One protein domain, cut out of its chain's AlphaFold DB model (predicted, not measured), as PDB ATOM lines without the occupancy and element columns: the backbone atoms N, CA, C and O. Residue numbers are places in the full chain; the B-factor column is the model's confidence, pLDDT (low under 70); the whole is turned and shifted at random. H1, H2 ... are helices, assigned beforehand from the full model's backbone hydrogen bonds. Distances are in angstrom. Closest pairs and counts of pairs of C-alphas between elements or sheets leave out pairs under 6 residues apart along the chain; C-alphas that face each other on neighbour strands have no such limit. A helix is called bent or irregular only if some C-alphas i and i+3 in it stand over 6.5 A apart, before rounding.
ATOM      1  N   LEU A   6      46.784  44.766 130.521       87.62
ATOM      2  CA  LEU A   6      48.131  44.284 130.817       87.62
ATOM      3  C   LEU A   6      48.199  42.781 131.148       87.62
ATOM      4  O   LEU A   6      49.262  42.185 130.987       87.62
ATOM      5  N   ASP A   7      47.085  42.141 131.524       89.19
ATOM      6  CA  ASP A   7      47.039  40.694 131.800       89.19
ATOM      7  C   ASP A   7      47.286  39.842 130.546       89.19
ATOM      8  O   ASP A   7      47.722  38.698 130.653       89.19
ATOM      9  N   THR A   8      47.087  40.411 129.353       90.38
ATOM     10  CA  THR A   8      47.371  39.750 128.065       90.38
ATOM     11  C   THR A   8      48.850  39.368 127.911       90.38
ATOM     12  O   THR A   8      49.182  38.484 127.127       90.38
ATOM     13  N   TRP A   9      49.745  40.024 128.658       90.56
ATOM     14  CA  TRP A   9      51.193  39.806 128.586       90.56
ATOM     15  C   TRP A   9      51.724  38.813 129.630       90.56
ATOM     16  O   TRP A   9      52.926  38.545 129.657       90.56
ATOM     17  N   LEU A  10      50.862  38.247 130.479       89.00
ATOM     18  CA  LEU A  10      51.245  37.178 131.405       89.00
ATOM     19  C   LEU A  10      51.719  35.941 130.626       89.00
ATOM     20  O   LEU A  10      51.079  35.515 129.667       89.00
ATOM     21  N   GLY A  11      52.853  35.360 131.024       88.38
ATOM     22  CA  GLY A  11      53.456  34.212 130.335       88.38
ATOM     23  C   GLY A  11      54.154  34.535 129.007       88.38
ATOM     24  O   GLY A  11      54.734  33.637 128.397       88.38
ATOM     25  N   ALA A  12      54.116  35.787 128.538       90.38
ATOM     26  CA  ALA A  12      54.761  36.180 127.291       90.38
ATOM     27  C   ALA A  12      56.290  36.257 127.440       90.38
ATOM     28  O   ALA A  12      56.832  36.529 128.515       90.38
ATOM     29  N   THR A  13      57.007  36.068 126.334       92.00
ATOM     30  CA  THR A  13      58.441  36.364 126.288       92.00
ATOM     31  C   THR A  13      58.670  37.874 126.332       92.00
ATOM     32  O   THR A  13      57.891  38.651 125.775       92.00
ATOM     33  N   TRP A  14      59.775  38.317 126.936       86.75
ATOM     34  CA  TRP A  14      60.099  39.750 127.021       86.75
ATOM     35  C   TRP A  14      60.154  40.451 125.660       86.75
ATOM     36  O   TRP A  14      59.776  41.615 125.516       86.75
ATOM     37  N   SER A  15      60.622  39.723 124.643       88.44
ATOM     38  CA  SER A  15      60.728  40.201 123.266       88.44
ATOM     39  C   SER A  15      59.372  40.483 122.619       88.44
ATOM     40  O   SER A  15      59.301  41.358 121.760       88.44
ATOM     41  N   ALA A  16      58.310  39.794 123.044       90.00
ATOM     42  CA  ALA A  16      56.963  39.985 122.519       90.00
ATOM     43  C   ALA A  16      56.293  41.258 123.059       90.00
ATOM     44  O   ALA A  16      55.405  41.803 122.405       90.00
ATOM     45  N   VAL A  17      56.725  41.760 124.223       87.50
ATOM     46  CA  VAL A  17      56.151  42.966 124.829       87.50
ATOM     47  C   VAL A  17      56.655  44.220 124.100       87.50
ATOM     48  O   VAL A  17      57.875  44.452 124.046       87.50
ATOM     49  N   PRO A  18      55.750  45.079 123.588       91.00
ATOM     50  CA  PRO A  18      56.122  46.339 122.958       91.00
ATOM     51  C   PRO A  18      56.969  47.202 123.893       91.00
ATOM     52  O   PRO A  18      56.606  47.411 125.049       91.00
ATOM     53  N   ALA A  19      58.067  47.760 123.376       88.62
ATOM     54  CA  ALA A  19      58.990  48.608 124.133       88.62
ATOM     55  C   ALA A  19      58.320  49.678 125.028       88.62
ATOM     56  O   ALA A  19      58.712  49.759 126.194       88.62
ATOM     57  N   PRO A  20      57.304  50.445 124.572       89.62
ATOM     58  CA  PRO A  20      56.674  51.461 125.420       89.62
ATOM     59  C   PRO A  20      55.856  50.878 126.584       89.62
ATOM     60  O   PRO A  20      55.637  51.569 127.572       89.62
ATOM     61  N   LEU A  21      55.416  49.619 126.494       89.06
ATOM     62  CA  LEU A  21      54.584  48.968 127.512       89.06
ATOM     63  C   LEU A  21      55.397  48.178 128.542       89.06
ATOM     64  O   LEU A  21      54.868  47.824 129.590       89.06
ATOM     65  N   ARG A  22      56.680  47.915 128.279       86.69
ATOM     66  CA  ARG A  22      57.538  47.054 129.111       86.69
ATOM     67  C   ARG A  22      57.581  47.456 130.581       86.69
ATOM     68  O   ARG A  22      57.453  46.593 131.442       86.69
ATOM     69  N   LEU A  23      57.736  48.749 130.867       87.44
ATOM     70  CA  LEU A  23      57.780  49.248 132.246       87.44
ATOM     71  C   LEU A  23      56.450  49.007 132.969       87.44
ATOM     72  O   LEU A  23      56.448  48.438 134.056       87.44
ATOM     73  N   ALA A  24      55.333  49.353 132.324       88.88
ATOM     74  CA  ALA A  24      53.996  49.161 132.879       88.88
ATOM     75  C   ALA A  24      53.673  47.675 133.099       88.88
ATOM     76  O   ALA A  24      53.114  47.311 134.127       88.88
ATOM     77  N   VAL A  25      54.068  46.802 132.166       88.12
ATOM     78  CA  VAL A  25      53.888  45.347 132.290       88.12
ATOM     79  C   VAL A  25      54.694  44.789 133.466       88.12
ATOM     80  O   VAL A  25      54.170  43.983 134.230       88.12
ATOM     81  N   VAL A  26      55.943  45.224 133.658       86.44
ATOM     82  CA  VAL A  26      56.761  44.784 134.802       86.44
ATOM     83  C   VAL A  26      56.147  45.235 136.119       86.44
ATOM     84  O   VAL A  26      55.960  44.411 137.012       86.44
ATOM     85  N   GLU A  27      55.782  46.511 136.228       90.38
ATOM     86  CA  GLU A  27      55.173  47.050 137.443       90.38
ATOM     87  C   GLU A  27      53.846  46.354 137.764       90.38
ATOM     88  O   GLU A  27      53.581  46.018 138.915       90.38
ATOM     89  N   HIS A  28      53.053  46.037 136.744       90.31
ATOM     90  CA  HIS A  28      51.798  45.306 136.887       90.31
ATOM     91  C   HIS A  28      51.976  43.860 137.359       90.31
ATOM     92  O   HIS A  28      51.249  43.388 138.237       90.31
ATOM     93  N   ILE A  29      52.939  43.140 136.780       89.75
ATOM     94  CA  ILE A  29      53.167  41.721 137.077       89.75
ATOM     95  C   ILE A  29      53.874  41.545 138.417       89.75
ATOM     96  O   ILE A  29      53.510  40.660 139.191       89.75
ATOM     97  N   PHE A  30      54.889  42.362 138.697       85.38
ATOM     98  CA  PHE A  30      55.734  42.221 139.881       85.38
ATOM     99  C   PHE A  30      55.335  43.157 141.028       85.38
ATOM    100  O   PHE A  30      55.788  42.965 142.154       85.38
ATOM    101  N   GLY A  31      54.492  44.162 140.789       86.75
ATOM    102  CA  GLY A  31      54.137  45.165 141.798       86.75
ATOM    103  C   GLY A  31      55.294  46.100 142.169       86.75
ATOM    104  O   GLY A  31      55.256  46.723 143.230       86.75
ATOM    105  N   ALA A  32      56.352  46.138 141.354       87.31
ATOM    106  CA  ALA A  32      57.516  47.001 141.512       87.31
ATOM    107  C   ALA A  32      58.194  47.225 140.157       87.31
ATOM    108  O   ALA A  32      58.153  46.359 139.283       87.31
ATOM    109  N   ASP A  33      58.850  48.373 140.006       86.06
ATOM    110  CA  ASP A  33      59.661  48.661 138.830       86.06
ATOM    111  C   ASP A  33      60.968  47.834 138.806       86.06
ATOM    112  O   ASP A  33      61.447  47.309 139.821       86.06
ATOM    113  N   LEU A  34      61.571  47.740 137.617       85.00
ATOM    114  CA  LEU A  34      62.790  46.963 137.392       85.00
ATOM    115  C   LEU A  34      63.998  47.500 138.181       85.00
ATOM    116  O   LEU A  34      64.854  46.716 138.592       85.00
ATOM    117  N   VAL A  35      64.077  48.815 138.404       87.25
ATOM    118  CA  VAL A  35      65.182  49.462 139.129       87.25
ATOM    119  C   VAL A  35      65.143  49.036 140.595       87.25
ATOM    120  O   VAL A  35      66.127  48.515 141.113       87.25
ATOM    121  N   THR A  36      63.979  49.147 141.229       85.38
ATOM    122  CA  THR A  36      63.700  48.743 142.605       85.38
ATOM    123  C   THR A  36      63.985  47.257 142.811       85.38
ATOM    124  O   THR A  36      64.637  46.877 143.790       85.38
ATOM    125  N   MET A  37      63.550  46.404 141.877       84.19
ATOM    126  CA  MET A  37      63.856  44.972 141.919       84.19
ATOM    127  C   MET A  37      65.358  44.702 141.805       84.19
ATOM    128  O   MET A  37      65.882  43.898 142.576       84.19
ATOM    129  N   SER A  38      66.056  45.397 140.905       85.19
ATOM    130  CA  SER A  38      67.496  45.219 140.682       85.19
ATOM    131  C   SER A  38      68.320  45.679 141.884       85.19
ATOM    132  O   SER A  38      69.186  44.945 142.354       85.19
ATOM    133  N   THR A  39      68.008  46.844 142.461       84.25
ATOM    134  CA  THR A  39      68.658  47.333 143.688       84.25
ATOM    135  C   THR A  39      68.462  46.356 144.845       84.25
ATOM    136  O   THR A  39      69.407  46.049 145.575       84.25
ATOM    137  N   TYR A  40      67.248  45.817 145.002       87.56
ATOM    138  CA  TYR A  40      66.981  44.787 146.001       87.56
ATOM    139  C   TYR A  40      67.761  43.496 145.716       87.56
ATOM    140  O   TYR A  40      68.318  42.905 146.645       87.56
ATOM    141  N   ALA A  41      67.827  43.070 144.451       86.38
ATOM    142  CA  ALA A  41      68.535  41.868 144.041       86.38
ATOM    143  C   ALA A  41      70.032  41.962 144.353       86.38
ATOM    144  O   ALA A  41      70.552  41.070 145.015       86.38
ATOM    145  N   VAL A  42      70.699  43.063 143.990       85.38
ATOM    146  CA  VAL A  42      72.124  43.304 144.289       85.38
ATOM    147  C   VAL A  42      72.381  43.276 145.795       85.38
ATOM    148  O   VAL A  42      73.261  42.554 146.273       85.38
ATOM    149  N   ALA A  43      71.558  43.993 146.571       83.12
ATOM    150  CA  ALA A  43      71.694  44.025 148.024       83.12
ATOM    151  C   ALA A  43      71.560  42.626 148.650       83.12
ATOM    152  O   ALA A  43      72.263  42.313 149.608       83.12
ATOM    153  N   LYS A  44      70.670  41.771 148.125       89.44
ATOM    154  CA  LYS A  44      70.463  40.406 148.633       89.44
ATOM    155  C   LYS A  44      71.445  39.383 148.082       89.44
ATOM    156  O   LYS A  44      71.795  38.466 148.825       89.44
ATOM    157  N   ALA A  45      71.919  39.546 146.853       85.88
ATOM    158  CA  ALA A  45      72.878  38.651 146.224       85.88
ATOM    159  C   ALA A  45      74.146  38.533 147.067       85.88
ATOM    160  O   ALA A  45      74.571  37.417 147.348       85.88
ATOM    161  N   ARG A  46      74.660  39.655 147.592       83.94
ATOM    162  CA  ARG A  46      75.830  39.666 148.486       83.94
ATOM    163  C   ARG A  46      75.680  38.688 149.657       83.94
ATOM    164  O   ARG A  46      76.530  37.827 149.851       83.94
ATOM    165  N   TYR A  47      74.567  38.771 150.389       88.38
ATOM    166  CA  TYR A  47      74.300  37.890 151.533       88.38
ATOM    167  C   TYR A  47      74.061  36.433 151.123       88.38
ATOM    168  O   TYR A  47      74.440  35.508 151.838       88.38
ATOM    169  N   VAL A  48      73.379  36.211 149.994       86.81
ATOM    170  CA  VAL A  48      73.075  34.858 149.512       86.81
ATOM    171  C   VAL A  48      74.352  34.151 149.069       86.81
ATOM    172  O   VAL A  48      74.565  33.008 149.469       86.81
ATOM    173  N   VAL A  49      75.203  34.828 148.299       88.19
ATOM    174  CA  VAL A  49      76.490  34.304 147.837       88.19
ATOM    175  C   VAL A  49      77.396  34.016 149.026       88.19
ATOM    176  O   VAL A  49      77.851  32.888 149.166       88.19
ATOM    177  N   GLU A  50      77.561  34.964 149.950       86.25
ATOM    178  CA  GLU A  50      78.389  34.769 151.148       86.25
ATOM    179  C   GLU A  50      77.953  33.554 151.984       86.25
ATOM    180  O   GLU A  50      78.785  32.857 152.555       86.25
ATOM    181  N   ARG A  51      76.649  33.249 152.018       87.44
ATOM    182  CA  ARG A  51      76.115  32.094 152.748       87.44
ATOM    183  C   ARG A  51      76.220  30.771 151.981       87.44
ATOM    184  O   ARG A  51      76.393  29.727 152.603       87.44
ATOM    185  N   VAL A  52      76.007  30.779 150.664       85.56
ATOM    186  CA  VAL A  52      75.820  29.556 149.854       85.56
ATOM    187  C   VAL A  52      77.088  29.155 149.094       85.56
ATOM    188  O   VAL A  52      77.344  27.958 148.921       85.56
ATOM    189  N   ASP A  53      77.866  30.132 148.639       84.50
ATOM    190  CA  ASP A  53      79.108  29.952 147.884       84.50
ATOM    191  C   ASP A  53      80.092  31.113 148.160       84.50
ATOM    192  O   ASP A  53      80.227  32.025 147.338       84.50
ATOM    193  N   PRO A  54      80.776  31.103 149.324       85.12
ATOM    194  CA  PRO A  54      81.678  32.184 149.734       85.12
ATOM    195  C   PRO A  54      82.802  32.475 148.728       85.12
ATOM    196  O   PRO A  54      83.303  33.599 148.670       85.12
ATOM    197  N   ASP A  55      83.177  31.481 147.920       82.44
ATOM    198  CA  ASP A  55      84.228  31.594 146.909       82.44
ATOM    199  C   ASP A  55      83.867  32.586 145.791       82.44
ATOM    200  O   ASP A  55      84.762  33.094 145.126       82.44
ATOM    201  N   MET A  56      82.576  32.871 145.581       82.50
ATOM    202  CA  MET A  56      82.081  33.789 144.543       82.50
ATOM    203  C   MET A  56      81.664  35.153 145.095       82.50
ATOM    204  O   MET A  56      80.942  35.897 144.440       82.50
ATOM    205  N   ARG A  57      82.094  35.515 146.309       81.12
ATOM    206  CA  ARG A  57      81.685  36.765 146.978       81.12
ATOM    207  C   ARG A  57      81.898  38.044 146.160       81.12
ATOM    208  O   ARG A  57      81.267  39.041 146.488       81.12
ATOM    209  N   SER A  58      82.807  38.045 145.183       81.75
ATOM    210  CA  SER A  58      83.063  39.169 144.272       81.75
ATOM    211  C   SER A  58      82.015  39.296 143.169       81.75
ATOM    212  O   SER A  58      81.764  40.401 142.711       81.75
ATOM    213  N   ASP A  59      81.354  38.198 142.813       86.06
ATOM    214  CA  ASP A  59      80.537  38.071 141.600       86.06
ATOM    215  C   ASP A  59      79.042  38.254 141.925       86.06
ATOM    216  O   ASP A  59      78.146  37.818 141.204       86.06
ATOM    217  N   PHE A  60      78.740  38.858 143.079       82.00
ATOM    218  CA  PHE A  60      77.369  39.028 143.557       82.00
ATOM    219  C   PHE A  60      76.550  39.975 142.668       82.00
ATOM    220  O   PHE A  60      75.333  39.811 142.576       82.00
ATOM    221  N   GLU A  61      77.196  40.946 142.018       83.25
ATOM    222  CA  GLU A  61      76.553  41.843 141.054       83.25
ATOM    223  C   GLU A  61      76.148  41.078 139.789       83.25
ATOM    224  O   GLU A  61      74.991  41.172 139.374       83.25
ATOM    225  N   ASP A  62      77.036  40.227 139.268       87.12
ATOM    226  CA  ASP A  62      76.760  39.368 138.110       87.12
ATOM    227  C   ASP A  62      75.618  38.390 138.405       87.12
ATOM    228  O   ASP A  62      74.673  38.264 137.629       87.12
ATOM    229  N   VAL A  63      75.629  37.760 139.586       88.94
ATOM    230  CA  VAL A  63      74.534  36.885 140.039       88.94
ATOM    231  C   VAL A  63      73.201  37.635 140.095       88.94
ATOM    232  O   VAL A  63      72.160  37.079 139.729       88.94
ATOM    233  N   ALA A  64      73.202  38.883 140.572       82.75
ATOM    234  CA  ALA A  64      71.995  39.699 140.623       82.75
ATOM    235  C   ALA A  64      71.492  40.042 139.216       82.75
ATOM    236  O   ALA A  64      70.296  39.905 138.952       82.75
ATOM    237  N   GLN A  65      72.393  40.429 138.312       87.38
ATOM    238  CA  GLN A  65      72.069  40.725 136.922       87.38
ATOM    239  C   GLN A  65      71.507  39.496 136.199       87.38
ATOM    240  O   GLN A  65      70.415  39.578 135.637       87.38
ATOM    241  N   ASP A  66      72.186  38.351 136.275       90.25
ATOM    242  CA  ASP A  66      71.731  37.082 135.696       90.25
ATOM    243  C   ASP A  66      70.334  36.710 136.194       90.25
ATOM    244  O   ASP A  66      69.468  36.298 135.422       90.25
ATOM    245  N   THR A  67      70.091  36.903 137.491       90.50
ATOM    246  CA  THR A  67      68.785  36.626 138.093       90.50
ATOM    247  C   THR A  67      67.703  37.540 137.524       90.50
ATOM    248  O   THR A  67      66.611  37.069 137.211       90.50
ATOM    249  N   MET A  68      67.984  38.836 137.357       87.88
ATOM    250  CA  MET A  68      67.040  39.788 136.762       87.88
ATOM    251  C   MET A  68      66.768  39.488 135.283       87.88
ATOM    252  O   MET A  68      65.622  39.595 134.838       87.88
ATOM    253  N   VAL A  69      67.785  39.063 134.530       89.31
ATOM    254  CA  VAL A  69      67.635  38.613 133.139       89.31
ATOM    255  C   VAL A  69      66.759  37.362 133.079       89.31
ATOM    256  O   VAL A  69      65.787  37.337 132.330       89.31
ATOM    257  N   ALA A  70      67.033  36.355 133.909       88.00
ATOM    258  CA  ALA A  70      66.245  35.126 133.955       88.00
ATOM    259  C   ALA A  70      64.782  35.387 134.355       88.00
ATOM    260  O   ALA A  70      63.864  34.845 133.742       88.00
ATOM    261  N   LEU A  71      64.564  36.263 135.341       87.31
ATOM    262  CA  LEU A  71      63.240  36.675 135.816       87.31
ATOM    263  C   LEU A  71      62.395  37.370 134.749       87.31
ATOM    264  O   LEU A  71      61.170  37.285 134.796       87.31
ATOM    265  N   THR A  72      63.038  38.109 133.846       85.88
ATOM    266  CA  THR A  72      62.344  38.907 132.832       85.88
ATOM    267  C   THR A  72      62.280  38.218 131.479       85.88
ATOM    268  O   THR A  72      61.373  38.531 130.721       85.88
ATOM    269  N   ALA A  73      63.159  37.251 131.187       87.19
ATOM    270  CA  ALA A  73      63.214  36.539 129.908       87.19
ATOM    271  C   ALA A  73      61.855  35.947 129.494       87.19
ATOM    272  O   ALA A  73      61.404  36.142 128.361       87.19
ATOM    273  N   THR A  74      61.192  35.263 130.430       89.62
ATOM    274  CA  THR A  74      59.799  34.820 130.300       89.62
ATOM    275  C   THR A  74      59.006  35.384 131.464       89.62
ATOM    276  O   THR A  74      59.350  35.142 132.621       89.62
ATOM    277  N   LEU A  75      57.959  36.149 131.162       88.12
ATOM    278  CA  LEU A  75      57.137  36.762 132.191       88.12
ATOM    279  C   LEU A  75      56.344  35.693 132.960       88.12
ATOM    280  O   LEU A  75      55.901  34.708 132.367       88.12
ATOM    281  N   PRO A  76      56.125  35.879 134.271       88.06
ATOM    282  CA  PRO A  76      55.240  35.029 135.056       88.06
ATOM    283  C   PRO A  76      53.853  34.867 134.421       88.06
ATOM    284  O   PRO A  76      53.288  35.819 133.879       88.06
ATOM    285  N   THR A  77      53.280  33.667 134.527       89.75
ATOM    286  CA  THR A  77      51.902  33.371 134.085       89.75
ATOM    287  C   THR A  77      50.843  33.977 135.005       89.75
ATOM    288  O   THR A  77      49.678  34.070 134.635       89.75
ATOM    289  N   GLU A  78      51.242  34.389 136.207       89.62
ATOM    290  CA  GLU A  78      50.386  35.008 137.212       89.62
ATOM    291  C   GLU A  78      51.082  36.222 137.826       89.62
ATOM    292  O   GLU A  78      52.312  36.305 137.866       89.62
ATOM    293  N   ARG A  79      50.291  37.154 138.363       89.62
ATOM    294  CA  ARG A  79      50.835  38.313 139.074       89.62
ATOM    295  C   ARG A  79      51.500  37.885 140.382       89.62
ATOM    296  O   ARG A  79      50.937  37.141 141.189       89.62
ATOM    297  N   ILE A  80      52.684  38.420 140.630       88.62
ATOM    298  CA  ILE A  80      53.499  38.114 141.798       88.62
ATOM    299  C   ILE A  80      53.046  38.993 142.970       88.62
ATOM    300  O   ILE A  80      53.281  40.197 142.998       88.62
ATOM    301  N   ARG A  81      52.453  38.385 144.004       85.44
ATOM    302  CA  ARG A  81      52.027  39.115 145.221       85.44
ATOM    303  C   ARG A  81      53.188  39.532 146.127       85.44
ATOM    304  O   ARG A  81      53.112  40.539 146.824       85.44
ATOM    305  N   HIS A  82      54.254  38.732 146.158       88.62
ATOM    306  CA  HIS A  82      55.383  38.895 147.081       88.62
ATOM    307  C   HIS A  82      56.712  38.905 146.328       88.62
ATOM    308  O   HIS A  82      57.537  37.996 146.459       88.62
ATOM    309  N   TRP A  83      56.930  39.950 145.533       88.31
ATOM    310  CA  TRP A  83      58.069  40.022 144.615       88.31
ATOM    311  C   TRP A  83      59.428  39.931 145.311       88.31
ATOM    312  O   TRP A  83      60.324  39.270 144.799       88.31
ATOM    313  N   LYS A  84      59.581  40.496 146.517       85.88
ATOM    314  CA  LYS A  84      60.835  40.415 147.291       85.88
ATOM    315  C   LYS A  84      61.222  38.975 147.626       85.88
ATOM    316  O   LYS A  84      62.400  38.623 147.573       85.88
ATOM    317  N   THR A  85      60.237  38.152 147.977       86.94
ATOM    318  CA  THR A  85      60.440  36.728 148.271       86.94
ATOM    319  C   THR A  85      60.762  35.969 146.994       86.94
ATOM    320  O   THR A  85      61.691  35.169 146.981       86.94
ATOM    321  N   HIS A  86      60.049  36.277 145.909       88.38
ATOM    322  CA  HIS A  86      60.285  35.669 144.606       88.38
ATOM    323  C   HIS A  86      61.706  35.948 144.089       88.38
ATOM    324  O   HIS A  86      62.433  35.016 143.761       88.38
ATOM    325  N   VAL A  87      62.153  37.208 144.116       87.31
ATOM    326  CA  VAL A  87      63.524  37.595 143.736       87.31
ATOM    327  C   VAL A  87      64.559  36.893 144.616       87.31
ATOM    328  O   VAL A  87      65.544  36.366 144.107       87.31
ATOM    329  N   LEU A  88      64.332  36.820 145.933       87.62
ATOM    330  CA  LEU A  88      65.249  36.135 146.848       87.62
ATOM    331  C   LEU A  88      65.361  34.632 146.554       87.62
ATOM    332  O   LEU A  88      66.452  34.070 146.644       87.62
ATOM    333  N   GLN A  89      64.247  33.982 146.216       91.06
ATOM    334  CA  GLN A  89      64.231  32.573 145.836       91.06
ATOM    335  C   GLN A  89      65.012  32.344 144.539       91.06
ATOM    336  O   GLN A  89      65.853  31.447 144.495       91.06
ATOM    337  N   GLN A  90      64.794  33.181 143.519       91.88
ATOM    338  CA  GLN A  90      65.518  33.070 142.251       91.88
ATOM    339  C   GLN A  90      67.020  33.314 142.422       91.88
ATOM    340  O   GLN A  90      67.818  32.547 141.894       91.88
ATOM    341  N   LEU A  91      67.422  34.279 143.257       91.12
ATOM    342  CA  LEU A  91      68.834  34.494 143.603       91.12
ATOM    343  C   LEU A  91      69.476  33.241 144.213       91.12
ATOM    344  O   LEU A  91      70.578  32.849 143.834       91.12
ATOM    345  N   GLN A  92      68.795  32.587 145.159       91.19
ATOM    346  CA  GLN A  92      69.306  31.354 145.768       91.19
ATOM    347  C   GLN A  92      69.460  30.237 144.736       91.19
ATOM    348  O   GLN A  92      70.444  29.496 144.773       91.19
ATOM    349  N   TRP A  93      68.505  30.117 143.815       93.44
ATOM    350  CA  TRP A  93      68.560  29.130 142.743       93.44
ATOM    351  C   TRP A  93      69.703  29.413 141.773       93.44
ATOM    352  O   TRP A  93      70.457  28.490 141.471       93.44
ATOM    353  N   GLN A  94      69.894  30.671 141.370       92.25
ATOM    354  CA  GLN A  94      70.975  31.079 140.477       92.25
ATOM    355  C   GLN A  94      72.350  30.766 141.079       92.25
ATOM    356  O   GLN A  94      73.188  30.145 140.428       92.25
ATOM    357  N   VAL A  95      72.568  31.089 142.360       91.50
ATOM    358  CA  VAL A  95      73.831  30.766 143.051       91.50
ATOM    359  C   VAL A  95      74.069  29.255 143.107       91.50
ATOM    360  O   VAL A  95      75.173  28.786 142.832       91.50
ATOM    361  N   LEU A  96      73.038  28.462 143.416       91.69
ATOM    362  CA  LEU A  96      73.157  27.002 143.436       91.69
ATOM    363  C   LEU A  96      73.440  26.420 142.044       91.69
ATOM    364  O   LEU A  96      74.224  25.475 141.936       91.69
ATOM    365  N   GLN A  97      72.824  26.960 140.990       89.06
ATOM    366  CA  GLN A  97      73.083  26.548 139.610       89.06
ATOM    367  C   GLN A  97      74.515  26.884 139.188       89.06
ATOM    368  O   GLN A  97      75.218  25.990 138.716       89.06
ATOM    369  N   ASN A  98      74.982  28.107 139.446       88.12
ATOM    370  CA  ASN A  98      76.356  28.527 139.163       88.12
ATOM    371  C   ASN A  98      77.372  27.635 139.888       88.12
ATOM    372  O   ASN A  98      78.305  27.113 139.271       88.12
ATOM    373  N   ARG A  99      77.136  27.352 141.174       88.31
ATOM    374  CA  ARG A  99      77.971  26.439 141.961       88.31
ATOM    375  C   ARG A  99      78.003  25.031 141.372       88.31
ATOM    376  O   ARG A  99      79.071  24.419 141.303       88.31
ATOM    377  N   ARG A 100      76.848  24.496 140.961       87.19
ATOM    378  CA  ARG A 100      76.746  23.169 140.332       87.19
ATOM    379  C   ARG A 100      77.497  23.127 139.008       87.19
ATOM    380  O   ARG A 100      78.304  22.218 138.842       87.19
ATOM    381  N   ARG A 101      77.284  24.109 138.123       85.44
ATOM    382  CA  ARG A 101      77.962  24.221 136.822       85.44
ATOM    383  C   ARG A 101      79.478  24.231 136.997       85.44
ATOM    384  O   ARG A 101      80.147  23.340 136.496       85.44
ATOM    385  N   ARG A 102      79.997  25.123 137.842       84.44
ATOM    386  CA  ARG A 102      81.431  25.218 138.154       84.44
ATOM    387  C   ARG A 102      81.996  23.925 138.748       84.44
ATOM    388  O   ARG A 102      83.111  23.518 138.442       84.44
ATOM    389  N   THR A 103      81.251  23.272 139.639       83.00
ATOM    390  CA  THR A 103      81.694  22.006 140.246       83.00
ATOM    391  C   THR A 103      81.701  20.872 139.219       83.00
ATOM    392  O   THR A 103      82.583  20.019 139.267       83.00
ATOM    393  N   ALA A 104      80.742  20.858 138.292       80.56
ATOM    394  CA  ALA A 104      80.711  19.921 137.176       80.56
ATOM    395  C   ALA A 104      81.881  20.169 136.213       80.56
ATOM    396  O   ALA A 104      82.595  19.223 135.898       80.56
ATOM    397  N   GLU A 105      82.155  21.427 135.858       76.12
ATOM    398  CA  GLU A 105      83.326  21.835 135.064       76.12
ATOM    399  C   GLU A 105      84.645  21.434 135.740       76.12
ATOM    400  O   GLU A 105      85.564  20.981 135.074       76.12
ATOM    401  N   LYS A 106      84.744  21.524 137.073       75.38
ATOM    402  CA  LYS A 106      85.924  21.042 137.816       75.38
ATOM    403  C   LYS A 106      86.056  19.516 137.833       75.38
ATOM    404  O   LYS A 106      87.171  19.014 137.907       75.38
ATOM    405  N   ARG A 107      84.940  18.778 137.832       69.06
ATOM    406  CA  ARG A 107      84.932  17.301 137.815       69.06
ATOM    407  C   ARG A 107      85.211  16.737 136.426       69.06
ATOM    408  O   ARG A 107      85.815  15.678 136.316       69.06
ATOM    409  N   HIS A 108      84.779  17.452 135.394       63.69
ATOM    410  CA  HIS A 108      84.987  17.117 133.994       63.69
ATOM    411  C   HIS A 108      85.514  18.358 133.273       63.69
ATOM    412  O   HIS A 108      84.773  18.974 132.503       63.69
TER     413      HIS A 108
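What this domain is: This is residues 6 to 108 of the 218 residues of the protein "Sigma-70 family RNA polymerase sigma factor" of Nocardia coubleae (UniProt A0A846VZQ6). Three helices, H3, H4 and H5, cross one another steeply and make the core; residues 100 to 108, mostly the last part of long H5, stick out at one end, and H2 with very short H1 makes a small head at the other. The printed part has 103 residues with five named helices, H1 to H5 in chain order, and no named strand: its class is all helix. It is compact, with a radius of gyration of the C-alphas of 14.8 A, and elongated, spanning 45 by 28 by 21 A.

How they stand to each other: Start at H5, residues 83 to 107; it touches H3, residues 34 to 52, the same way at a steep tilt of 48 degrees, with C-alphas 48 and 92 closest at 6.4 A. Its residues 87 to 95 alone touch H4, residues 60 to 73, opposite ways at 68 degrees, a steep tilt only just short of about perpendicular; C-alphas 67 and 91 are closest, 5.9 A. H3 touches H4, opposite ways at a steep tilt of 52 degrees, C-alphas 42 and 64 being closest at 5.1 A. With residue 34 alone, H3 only just touches H2, residues 19 to 30, with 3 pairs of C-alphas within 8 A, the closest 26 and 34 at 6.9 A. H2 touches H1, residues 6 to 9, with C-alphas 6 and 25 closest at 6.0 A. Every O i to N i+4 pair is within hydrogen-bond range in H4 and H5, against 6 of 8 in H2 and 14 of 15 in H3; H1 is too short for one.

Where its parts are: Find C-alpha 83 at (58.069, 40.022, 144.615); H5 runs 35.8 A to C-alpha 107 at (84.932, 17.301, 137.815). H3 spans 25.1 A, with a kink of 32 degrees near residue 44. H4 spans 19.8 A and H2 17.3 A; H2 is irregular, C-alphas 20 and 23 being 7.3 A apart. H1 begins at C-alpha 6, (48.131, 44.284, 130.817).

The domain as a whole: The C-alphas of Leu 6 and Arg 107 are the two farthest apart, 46.2 A. The printed part has no cut and no long link. Look for pLDDT under 70 at residues 107 to 108.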